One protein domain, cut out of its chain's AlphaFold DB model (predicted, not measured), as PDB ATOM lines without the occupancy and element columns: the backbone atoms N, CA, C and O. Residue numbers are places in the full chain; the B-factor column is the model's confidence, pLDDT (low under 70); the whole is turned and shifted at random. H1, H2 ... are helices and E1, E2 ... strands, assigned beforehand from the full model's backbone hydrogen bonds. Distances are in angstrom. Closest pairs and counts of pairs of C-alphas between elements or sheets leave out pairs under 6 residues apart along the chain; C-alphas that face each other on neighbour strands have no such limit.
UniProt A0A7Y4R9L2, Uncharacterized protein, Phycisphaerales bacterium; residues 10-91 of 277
ATOM      1  N   SER A  10     130.604  51.937  62.344       59.16
ATOM      2  CA  SER A  10     130.252  51.041  63.454       59.16
ATOM      3  C   SER A  10     131.209  51.161  64.651       59.16
ATOM      4  O   SER A  10     130.772  51.296  65.794       59.16
ATOM      5  N   MET A  11     132.521  51.208  64.402       56.66
ATOM      6  CA  MET A  11     133.538  51.336  65.453       56.66
ATOM      7  C   MET A  11     133.536  52.716  66.111       56.66
ATOM      8  O   MET A  11     133.826  52.840  67.305       56.66
ATOM      9  N   LEU A  12     133.218  53.760  65.344       63.28
ATOM     10  CA  LEU A  12     133.088  55.117  65.869       63.28
ATOM     11  C   LEU A  12     131.869  55.218  66.799       63.28
ATOM     12  O   LEU A  12     131.966  55.813  67.873       63.28
ATOM     13  N   HIS A  13     130.768  54.556  66.443       62.41
ATOM     14  CA  HIS A  13     129.562  54.444  67.266       62.41
ATOM     15  C   HIS A  13     129.801  53.759  68.609       62.41
ATOM     16  O   HIS A  13     129.408  54.288  69.654       62.41
ATOM     17  N   ASP A  14     130.473  52.610  68.594       60.34
ATOM     18  CA  ASP A  14     130.774  51.848  69.810       60.34
ATOM     19  C   ASP A  14     131.738  52.621  70.716       60.34
ATOM     20  O   ASP A  14     131.529  52.713  71.930       60.34
ATOM     21  N   SER A  15     132.737  53.278  70.119       59.56
ATOM     22  CA  SER A  15     133.692  54.124  70.841       59.56
ATOM     23  C   SER A  15     133.003  55.318  71.507       59.56
ATOM     24  O   SER A  15     133.243  55.600  72.682       59.56
ATOM     25  N   ILE A  16     132.101  56.001  70.794       64.31
ATOM     26  CA  ILE A  16     131.316  57.110  71.350       64.31
ATOM     27  C   ILE A  16     130.413  56.607  72.478       64.31
ATOM     28  O   ILE A  16     130.372  57.216  73.545       64.31
ATOM     29  N   THR A  17     129.737  55.474  72.283       64.56
ATOM     30  CA  THR A  17     128.860  54.874  73.298       64.56
ATOM     31  C   THR A  17     129.631  54.545  74.576       64.56
ATOM     32  O   THR A  17     129.177  54.862  75.678       64.56
ATOM     33  N   GLN A  18     130.832  53.981  74.444       60.44
ATOM     34  CA  GLN A  18     131.691  53.647  75.575       60.44
ATOM     35  C   GLN A  18     132.198  54.899  76.309       60.44
ATOM     36  O   GLN A  18     132.160  54.942  77.541       60.44
ATOM     37  N   VAL A  19     132.601  55.942  75.574       60.34
ATOM     38  CA  VAL A  19     133.012  57.232  76.154       60.34
ATOM     39  C   VAL A  19     131.853  57.890  76.909       60.34
ATOM     40  O   VAL A  19     132.042  58.353  78.033       60.34
ATOM     41  N   ILE A  20     130.636  57.872  76.355       62.81
ATOM     42  CA  ILE A  20     129.444  58.431  77.013       62.81
ATOM     43  C   ILE A  20     129.083  57.652  78.284       62.81
ATOM     44  O   ILE A  20     128.749  58.253  79.308       62.81
ATOM     45  N   ALA A  21     129.156  56.318  78.241       59.50
ATOM     46  CA  ALA A  21     128.851  55.470  79.391       59.50
ATOM     47  C   ALA A  21     129.795  55.738  80.578       59.50
ATOM     48  O   ALA A  21     129.369  55.669  81.734       59.50
ATOM     49  N   GLN A  22     131.052  56.085  80.286       54.41
ATOM     50  CA  GLN A  22     132.113  56.297  81.272       54.41
ATOM     51  C   GLN A  22     132.288  57.761  81.701       54.41
ATOM     52  O   GLN A  22     132.942  58.021  82.711       54.41
ATOM     53  N   ALA A  23     131.709  58.719  80.973       50.69
ATOM     54  CA  ALA A  23     131.824  60.131  81.306       50.69
ATOM     55  C   ALA A  23     131.070  60.472  82.606       50.69
ATOM     56  O   ALA A  23     129.886  60.144  82.764       50.69
ATOM     57  N   ALA A  24     131.772  61.148  83.522       53.06
ATOM     58  CA  ALA A  24     131.242  61.697  84.765       53.06
ATOM     59  C   ALA A  24     131.219  63.233  84.688       53.06
ATOM     60  O   ALA A  24     132.248  63.856  84.436       53.06
ATOM     61  N   GLY A  25     130.050  63.834  84.927       66.25
ATOM     62  CA  GLY A  25     129.841  65.281  84.778       66.25
ATOM     63  C   GLY A  25     129.593  65.713  83.325       66.25
ATOM     64  O   GLY A  25     129.450  64.858  82.456       66.25
ATOM     65  N   PRO A  26     129.486  67.026  83.053       75.62
ATOM     66  CA  PRO A  26     129.276  67.543  81.703       75.62
ATOM     67  C   PRO A  26     130.535  67.378  80.841       75.62
ATOM     68  O   PRO A  26     131.646  67.671  81.284       75.62
ATOM     69  N   PHE A  27     130.374  66.948  79.589       72.31
ATOM     70  CA  PHE A  27     131.488  66.679  78.670       72.31
ATOM     71  C   PHE A  27     131.171  67.120  77.239       72.31
ATOM     72  O   PHE A  27     130.011  67.293  76.869       72.31
ATOM     73  N   VAL A  28     132.207  67.287  76.414       79.12
ATOM     74  CA  VAL A  28     132.070  67.596  74.984       79.12
ATOM     75  C   VAL A  28     132.676  66.459  74.171       79.12
ATOM     76  O   VAL A  28     133.821  66.081  74.409       79.12
ATOM     77  N   ILE A  29     131.928  65.933  73.204       78.62
ATOM     78  CA  ILE A  29     132.442  64.994  72.202       78.62
ATOM     79  C   ILE A  29     132.670  65.747  70.900       78.62
ATOM     80  O   ILE A  29     131.751  66.365  70.364       78.62
ATOM     81  N   MET A  30     133.894  65.659  70.387       80.75
ATOM     82  CA  MET A  30     134.281  66.207  69.091       80.75
ATOM     83  C   MET A  30     134.382  65.072  68.079       80.75
ATOM     84  O   MET A  30     135.078  64.089  68.326       80.75
ATOM     85  N   THR A  31     133.712  65.206  66.939       79.06
ATOM     86  CA  THR A  31     133.791  64.230  65.841       79.06
ATOM     87  C   THR A  31     134.075  64.941  64.523       79.06
ATOM     88  O   THR A  31     133.735  66.115  64.384       79.06
ATOM     89  N   PRO A  32     134.662  64.257  63.524       77.69
ATOM     90  CA  PRO A  32     134.904  64.858  62.214       77.69
ATOM     91  C   PRO A  32     133.632  65.371  61.525       77.69
ATOM     92  O   PRO A  32     133.686  66.410  60.881       77.69
ATOM     93  N   GLY A  33     132.500  64.677  61.694       77.62
ATOM     94  CA  GLY A  33     131.202  65.042  61.119       77.62
ATOM     95  C   GLY A  33     130.039  64.828  62.085       77.62
ATOM     96  O   GLY A  33     130.235  64.397  63.221       77.62
ATOM     97  N   THR A  34     128.825  65.140  61.642       79.69
ATOM     98  CA  THR A  34     127.627  65.135  62.493       79.69
ATOM     99  C   THR A  34     127.169  63.723  62.866       79.69
ATOM    100  O   THR A  34     127.120  62.837  62.019       79.69
ATOM    101  N   ILE A  35     126.822  63.501  64.142       76.12
ATOM    102  CA  ILE A  35     126.242  62.232  64.600       76.12
ATOM    103  C   ILE A  35     124.768  62.229  64.194       76.12
ATOM    104  O   ILE A  35     123.969  62.990  64.734       76.12
ATOM    105  N   VAL A  36     124.410  61.370  63.241       73.56
ATOM    106  CA  VAL A  36     123.033  61.261  62.719       73.56
ATOM    107  C   VAL A  36     122.172  60.313  63.570       73.56
ATOM    108  O   VAL A  36     120.943  60.328  63.493       73.56
ATOM    109  N   ASP A  37     122.797  59.500  64.425       75.94
ATOM    110  CA  ASP A  37     122.081  58.559  65.283       75.94
ATOM    111  C   ASP A  37     121.370  59.264  66.445       75.94
ATOM    112  O   ASP A  37     121.971  59.735  67.413       75.94
ATOM    113  N   ARG A  38     120.039  59.252  66.358       71.44
ATOM    114  CA  ARG A  38     119.125  59.870  67.319       71.44
ATOM    115  C   ARG A  38     119.181  59.243  68.715       71.44
ATOM    116  O   ARG A  38     118.914  59.944  69.694       71.44
ATOM    117  N   ALA A  39     119.483  57.950  68.830       68.06
ATOM    118  CA  ALA A  39     119.673  57.292  70.117       68.06
ATOM    119  C   ALA A  39     120.930  57.840  70.801       68.06
ATOM    120  O   ALA A  39     120.849  58.264  71.954       68.06
ATOM    121  N   LEU A  40     122.044  57.961  70.076       67.44
ATOM    122  CA  LEU A  40     123.269  58.575  70.599       67.44
ATOM    123  C   LEU A  40     123.082  60.048  70.972       67.44
ATOM    124  O   LEU A  40     123.476  60.449  72.068       67.44
ATOM    125  N   THR A  41     122.418  60.850  70.130       68.62
ATOM    126  CA  THR A  41     122.121  62.260  70.447       68.62
ATOM    127  C   THR A  41     121.290  62.390  71.728       68.62
ATOM    128  O   THR A  41     121.501  63.299  72.532       68.62
ATOM    129  N   ARG A  42     120.361  61.453  71.961       66.94
ATOM    130  CA  ARG A  42     119.540  61.423  73.174       66.94
ATOM    131  C   ARG A  42     120.348  61.040  74.413       66.94
ATOM    132  O   ARG A  42     120.176  61.666  75.457       66.94
ATOM    133  N   VAL A  43     121.220  60.036  74.314       66.12
ATOM    134  CA  VAL A  43     122.085  59.627  75.434       66.12
ATOM    135  C   VAL A  43     123.056  60.754  75.797       66.12
ATOM    136  O   VAL A  43     123.235  61.031  76.982       66.12
ATOM    137  N   LEU A  44     123.606  61.460  74.802       70.12
ATOM    138  CA  LEU A  44     124.436  62.650  75.010       70.12
ATOM    139  C   LEU A  44     123.700  63.719  75.823       70.12
ATOM    140  O   LEU A  44     124.189  64.119  76.878       70.12
ATOM    141  N   GLY A  45     122.492  64.103  75.400       67.19
ATOM    142  CA  GLY A  45     121.686  65.093  76.121       67.19
ATOM    143  C   GLY A  45     121.357  64.673  77.559       67.19
ATOM    144  O   GLY A  45     121.528  65.461  78.487       67.19
ATOM    145  N   ASN A  46     120.973  63.409  77.765       68.56
ATOM    146  CA  ASN A  46     120.648  62.869  79.091       68.56
ATOM    147  C   ASN A  46     121.846  62.825  80.052       68.56
ATOM    148  O   ASN A  46     121.661  62.762  81.265       68.56
ATOM    149  N   ARG A  47     123.073  62.814  79.524       66.88
ATOM    150  CA  ARG A  47     124.314  62.734  80.308       66.88
ATOM    151  C   ARG A  47     125.033  64.078  80.404       66.88
ATOM    152  O   ARG A  47     126.203  64.106  80.767       66.88
ATOM    153  N   HIS A  48     124.343  65.179  80.098       73.62
ATOM    154  CA  HIS A  48     124.922  66.525  80.066       73.62
ATOM    155  C   HIS A  48     126.110  66.650  79.090       73.62
ATOM    156  O   HIS A  48     127.008  67.472  79.276       73.62
ATOM    157  N   GLY A  49     126.116  65.805  78.059       72.94
ATOM    158  CA  GLY A  49     127.089  65.799  76.982       72.94
ATOM    159  C   GLY A  49     126.677  66.745  75.858       72.94
ATOM    160  O   GLY A  49     125.503  66.831  75.497       72.94
ATOM    161  N   CYS A  50     127.653  67.434  75.278       80.69
ATOM    162  CA  CYS A  50     127.477  68.252  74.086       80.69
ATOM    163  C   CYS A  50     128.261  67.657  72.919       80.69
ATOM    164  O   CYS A  50     129.370  67.157  73.092       80.69
ATOM    165  N   HIS A  51     127.694  67.729  71.720       83.50
ATOM    166  CA  HIS A  51     128.340  67.261  70.503       83.50
ATOM    167  C   HIS A  51     128.842  68.445  69.676       83.50
ATOM    168  O   HIS A  51     128.100  69.398  69.461       83.50
ATOM    169  N   LEU A  52     130.105  68.393  69.247       82.44
ATOM    170  CA  LEU A  52     130.749  69.414  68.427       82.44
ATOM    171  C   LEU A  52     131.272  68.778  67.124       82.44
ATOM    172  O   LEU A  52     132.381  68.230  67.116       82.44
ATOM    173  N   PRO A  53     130.500  68.820  66.023       82.69
ATOM    174  CA  PRO A  53     130.972  68.353  64.724       82.69
ATOM    175  C   PRO A  53     132.020  69.318  64.166       82.69
ATOM    176  O   PRO A  53     131.731  70.479  63.882       82.69
ATOM    177  N   LEU A  54     133.253  68.844  63.992       78.81
ATOM    178  CA  LEU A  54     134.380  69.667  63.544       78.81
ATOM    179  C   LEU A  54     134.190  70.189  62.115       78.81
ATOM    180  O   LEU A  54     134.624  71.303  61.833       78.81
ATOM    181  N   SER A  55     133.498  69.440  61.248       79.31
ATOM    182  CA  SER A  55     133.131  69.882  59.895       79.31
ATOM    183  C   SER A  55     132.264  71.140  59.866       79.31
ATOM    184  O   SER A  55     132.265  71.850  58.867       79.31
ATOM    185  N   GLU A  56     131.503  71.399  60.929       79.94
ATOM    186  CA  GLU A  56     130.602  72.553  61.024       79.94
ATOM    187  C   GLU A  56     131.148  73.610  61.986       79.94
ATOM    188  O   GLU A  56     130.905  74.802  61.809       79.94
ATOM    189  N   ALA A  57     131.895  73.185  63.008       78.62
ATOM    190  CA  ALA A  57     132.445  74.048  64.043       78.62
ATOM    191  C   ALA A  57     133.710  74.796  63.608       78.62
ATOM    192  O   ALA A  57     134.049  75.797  64.235       78.62
ATOM    193  N   LEU A  58     134.403  74.330  62.566       79.81
ATOM    194  CA  LEU A  58     135.611  74.961  62.041       79.81
ATOM    195  C   LEU A  58     135.369  75.482  60.625       79.81
ATOM    196  O   LEU A  58     134.944  74.741  59.742       79.81
ATOM    197  N   GLN A  59     135.688  76.753  60.398       76.31
ATOM    198  CA  GLN A  59     135.709  77.369  59.075       76.31
ATOM    199  C   GLN A  59     137.154  77.641  58.650       76.31
ATOM    200  O   GLN A  59     137.977  78.121  59.433       76.31
ATOM    201  N   GLY A  60     137.480  77.314  57.400       68.69
ATOM    202  CA  GLY A  60     138.791  77.616  56.835       68.69
ATOM    203  C   GLY A  60     138.940  79.116  56.593       68.69
ATOM    204  O   GLY A  60     138.082  79.726  55.958       68.69
ATOM    205  N   THR A  61     140.032  79.709  57.071       65.62
ATOM    206  CA  THR A  61     140.404  81.089  56.733       65.62
ATOM    207  C   THR A  61     141.449  81.111  55.619       65.62
ATOM    208  O   THR A  61     142.162  80.131  55.384       65.62
ATOM    209  N   ALA A  62     141.589  82.259  54.951       59.28
ATOM    210  CA  ALA A  62     142.606  82.470  53.918       59.28
ATOM    211  C   ALA A  62     144.055  82.299  54.431       59.28
ATOM    212  O   ALA A  62     144.964  82.113  53.627       59.28
ATOM    213  N   SER A  63     144.279  82.334  55.751       65.94
ATOM    214  CA  SER A  63     145.584  82.136  56.397       65.94
ATOM    215  C   SER A  63     145.881  80.676  56.773       65.94
ATOM    216  O   SER A  63     146.946  80.393  57.320       65.94
ATOM    217  N   GLY A  64     144.973  79.735  56.484       57.72
ATOM    218  CA  GLY A  64     145.165  78.301  56.736       57.72
ATOM    219  C   GLY A  64     144.964  77.861  58.192       57.72
ATOM    220  O   GLY A  64     145.055  76.669  58.479       57.72
ATOM    221  N   LEU A  65     144.655  78.786  59.105       56.50
ATOM    222  CA  LEU A  65     144.260  78.475  60.480       56.50
ATOM    223  C   LEU A  65     142.729  78.409  60.560       56.50
ATOM    224  O   LEU A  65     142.042  79.346  60.158       56.50
ATOM    225  N   GLY A  66     142.184  77.290  61.036       66.81
ATOM    226  CA  GLY A  66     140.738  77.140  61.208       66.81
ATOM    227  C   GLY A  66     140.218  78.074  62.301       66.81
ATOM    228  O   GLY A  66     140.695  78.014  63.433       66.81
ATOM    229  N   GLU A  67     139.246  78.921  61.969       77.94
ATOM    230  CA  GLU A  67     138.501  79.705  62.956       77.94
ATOM    231  C   GLU A  67     137.258  78.939  63.407       77.94
ATOM    232  O   GLU A  67     136.713  78.115  62.671       77.94
ATOM    233  N   ILE A  68     136.796  79.216  64.626       79.44
ATOM    234  CA  ILE A  68     135.539  78.652  65.117       79.44
ATOM    235  C   ILE A  68     134.397  79.355  64.382       79.44
ATOM    236  O   ILE A  68     134.289  80.580  64.423       79.44
ATOM    237  N   SER A  69     133.550  78.581  63.711       84.06
ATOM    238  CA  SER A  69     132.372  79.115  63.035       84.06
ATOM    239  C   SER A  69     131.352  79.644  64.055       84.06
ATOM    240  O   SER A  69     131.323  79.175  65.197       84.06
ATOM    241  N   PRO A  70     130.431  80.542  63.660       82.62
ATOM    242  CA  PRO A  70     129.335  80.969  64.530       82.62
ATOM    243  C   PRO A  70     128.516  79.798  65.103       82.62
ATOM    244  O   PRO A  70     128.057  79.862  66.244       82.62
ATOM    245  N   ALA A  71     128.376  78.703  64.344       78.69
ATOM    246  CA  ALA A  71     127.722  77.479  64.805       78.69
ATOM    247  C   ALA A  71     128.532  76.789  65.916       78.69
ATOM    248  O   ALA A  71     127.979  76.431  66.957       78.69
ATOM    249  N   GLY A  72     129.854  76.679  65.745       79.69
ATOM    250  CA  GLY A  72     130.757  76.180  66.782       79.69
ATOM    251  C   GLY A  72     130.726  77.040  68.050       79.69
ATOM    252  O   GLY A  72     130.666  76.507  69.159       79.69
ATOM    253  N   THR A  73     130.688  78.368  67.906       83.25
ATOM    254  CA  THR A  73     130.571  79.300  69.037       83.25
ATOM    255  C   THR A  73     129.267  79.090  69.803       83.25
ATOM    256  O   THR A  73     129.301  78.957  71.025       83.25
ATOM    257  N   ALA A  74     128.132  78.984  69.104       81.69
ATOM    258  CA  ALA A  74     126.822  78.782  69.721       81.69
ATOM    259  C   ALA A  74     126.737  77.463  70.512       81.69
ATOM    260  O   ALA A  74     126.220  77.439  71.630       81.69
ATOM    261  N   ILE A  75     127.292  76.375  69.966       79.50
ATOM    262  CA  ILE A  75     127.347  75.064  70.634       79.50
ATOM    263  C   ILE A  75     128.177  75.150  71.923       79.50
ATOM    264  O   ILE A  75     127.741  74.706  72.989       79.50
ATOM    265  N   LEU A  76     129.354  75.779  71.859       79.44
ATOM    266  CA  LEU A  76     130.217  75.964  73.027       79.44
ATOM    267  C   LEU A  76     129.581  76.876  74.084       79.44
ATOM    268  O   LEU A  76     129.748  76.638  75.281       79.44
ATOM    269  N   GLU A  77     128.839  77.908  73.682       83.81
ATOM    270  CA  GLU A  77     128.101  78.775  74.604       83.81
ATOM    271  C   GLU A  77     126.937  78.057  75.288       83.81
ATOM    272  O   GLU A  77     126.768  78.193  76.504       83.81
ATOM    273  N   ALA A  78     126.178  77.246  74.548       79.81
ATOM    274  CA  ALA A  78     125.122  76.411  75.113       79.81
ATOM    275  C   ALA A  78     125.690  75.429  76.148       79.81
ATOM    276  O   ALA A  78     125.155  75.318  77.255       79.81
ATOM    277  N   PHE A  79     126.825  74.795  75.842       78.12
ATOM    278  CA  PHE A  79     127.518  73.929  76.793       78.12
ATOM    279  C   PHE A  79     128.012  74.697  78.026       78.12
ATOM    280  O   PHE A  79     127.751  74.282  79.152       78.12
ATOM    281  N   ARG A  80     128.648  75.865  77.854       79.50
ATOM    282  CA  ARG A  80     129.058  76.722  78.985       79.50
ATOM    283  C   ARG A  80     127.873  77.110  79.868       79.50
ATOM    284  O   ARG A  80     128.016  77.159  81.087       79.50
ATOM    285  N   ARG A  81     126.708  77.388  79.278       79.50
ATOM    286  CA  ARG A  81     125.478  77.680  80.021       79.50
ATOM    287  C   ARG A  81     125.004  76.460  80.804       79.50
ATOM    288  O   ARG A  81     124.689  76.612  81.980       79.50
ATOM    289  N   LEU A  82     124.998  75.274  80.200       73.12
ATOM    290  CA  LEU A  82     124.655  74.019  80.873       73.12
ATOM    291  C   LEU A  82     125.570  73.766  82.076       73.12
ATOM    292  O   LEU A  82     125.068  73.568  83.176       73.12
ATOM    293  N   VAL A  83     126.890  73.865  81.886       70.31
ATOM    294  CA  VAL A  83     127.882  73.725  82.963       70.31
ATOM    295  C   VAL A  83     127.605  74.729  84.077       70.31
ATOM    296  O   VAL A  83     127.451  74.324  85.218       70.31
ATOM    297  N   ARG A  84     127.403  76.013  83.754       71.00
ATOM    298  CA  ARG A  84     127.044  77.035  84.752       71.00
ATOM    299  C   ARG A  84     125.737  76.738  85.476       71.00
ATOM    300  O   ARG A  84     125.614  77.090  86.640       71.00
ATOM    301  N   THR A  85     124.752  76.149  84.805       67.19
ATOM    302  CA  THR A  85     123.446  75.837  85.404       67.19
ATOM    303  C   THR A  85     123.556  74.639  86.341       67.19
ATOM    304  O   THR A  85     122.986  74.671  87.424       67.19
ATOM    305  N   LEU A  86     124.334  73.622  85.964       61.69
ATOM    306  CA  LEU A  86     124.667  72.486  86.823       61.69
ATOM    307  C   LEU A  86     125.524  72.929  88.012       61.69
ATOM    308  O   LEU A  86     125.216  72.573  89.144       61.69
ATOM    309  N   ASP A  87     126.520  73.781  87.775       55.19
ATOM    310  CA  ASP A  87     127.306  74.410  88.832       55.19
ATOM    311  C   ASP A  87     126.398  75.227  89.751       55.19
ATOM    312  O   ASP A  87     126.510  75.099  90.957       55.19
ATOM    313  N   SER A  88     125.441  75.991  89.209       50.84
ATOM    314  CA  SER A  88     124.494  76.803  89.990       50.84
ATOM    315  C   SER A  88     123.488  75.964  90.782       50.84
ATOM    316  O   SER A  88     123.171  76.311  91.912       50.84
ATOM    317  N   ALA A  89     123.021  74.839  90.233       50.53
ATOM    318  CA  ALA A  89     122.185  73.872  90.948       50.53
ATOM    319  C   ALA A  89     122.967  73.131  92.049       50.53
ATOM    320  O   ALA A  89     122.379  72.701  93.035       50.53
ATOM    321  N   THR A  90     124.293  73.041  91.905       48.16
ATOM    322  CA  THR A  90     125.234  72.562  92.935       48.16
ATOM    323  C   THR A  90     125.740  73.708  93.835       48.16
ATOM    324  O   THR A  90     126.492  73.472  94.775       48.16
ATOM    325  N   ASN A  91     125.340  74.956  93.555       44.00
ATOM    326  CA  ASN A  91     125.739  76.185  94.246       44.00
ATOM    327  C   ASN A  91     124.536  76.841  94.943       44.00
ATOM    328  O   ASN A  91     124.402  78.064  94.976       44.00
TER     329      ASN A  91
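Overview. This is residues 10 to 91 of the 277 residues of an uncharacterized protein of Phycisphaerales bacterium (UniProt A0A7Y4R9L2). A short ribbon of two parallel strands, E1 and E2, forms the middle, with the long helix H4 over one face and the helices H1 and H2, side by side, over the other. A small hairpin, E3 and E4, makes one end of the domain, and the one-turn helix H3 leads into it from E2. The printed part has 82 residues, with four named helices and four named strands in the order H1 E1 H2 E2 H3 E3 E4 H4; the class is mixed, helices and strands. It is only just compact, close to loose, with a radius of gyration of the C-alphas of 14.1 A, and flat, with spans of 43 by 37 by 18 A.

Along the chain. E1 is residues 27 to 31, 13.3 A long, and E2 is residues 49 to 53, 13.1 A. H4, the longest helix, is residues 70 to 89 and measures 28.3 A, from C-alpha 70 at (129.335, 80.969, 64.530) to C-alpha 89 at (122.185, 73.872, 90.948). H1 is residues 10 to 22, 18.7 A long, with C-alpha 10 at (130.252, 51.041, 63.454). H2 is residues 38 to 46, 12.2 A, and H3 is residues 54 to 57, 4.8 A. E3, residues 58 to 60, and E4, residues 66 to 68, are each 6.7 A long.

Arrangement. E1 and E2 are parallel neighbours at 23 degrees, with N 29 and O 50 within hydrogen-bond range at 2.8 A, as are N 52 and O 29 at 2.8 A. With H2 between them they form a strand-helix-strand unit, two parallel neighbour strands joined through a helix, and its crossover is right-handed. The closest C-alphas of H2 and E2 are those of Leu 44 and Cys 50, 6.4 A apart. H1, with residues 17 to 20 alone, only just touches H2, with 3 pairs of C-alphas within 8 A, the closest Ile 20 and Leu 44 at 6.8 A; they run the same way at a shallow tilt of 17 degrees. H1 and E1 are near each other, with 9 pairs of C-alphas within 10 A. The closest C-alphas of E2 and H4 are those of Cys 50 and Phe 79, 6.3 A apart. H4 is apart from both H1 and H2. H4 touches H3 with residues 70 to 73 alone, the closest C-alphas being Ala 57 and Gly 72 at 3.9 A. E3 and E4 are an antiparallel hairpin at 138 degrees, with N 59 and O 67 at 2.8 A. In H1, H2 and H4 every O i to N i+4 pair is within hydrogen-bond range; H3 is too short for such a pair.

Size, cuts and confidence. The C-alphas farthest apart are those of Ala 62 and Asn 91, at 44.2 A. The printed part has no cut. The link from E1 to H2 is short, and the other links are tight. The mean pLDDT of the printed part is 70.2, and 38 residues are under 70: 10 to 25, 39 to 43, 45 to 47, 60 to 66 and 85 to 91.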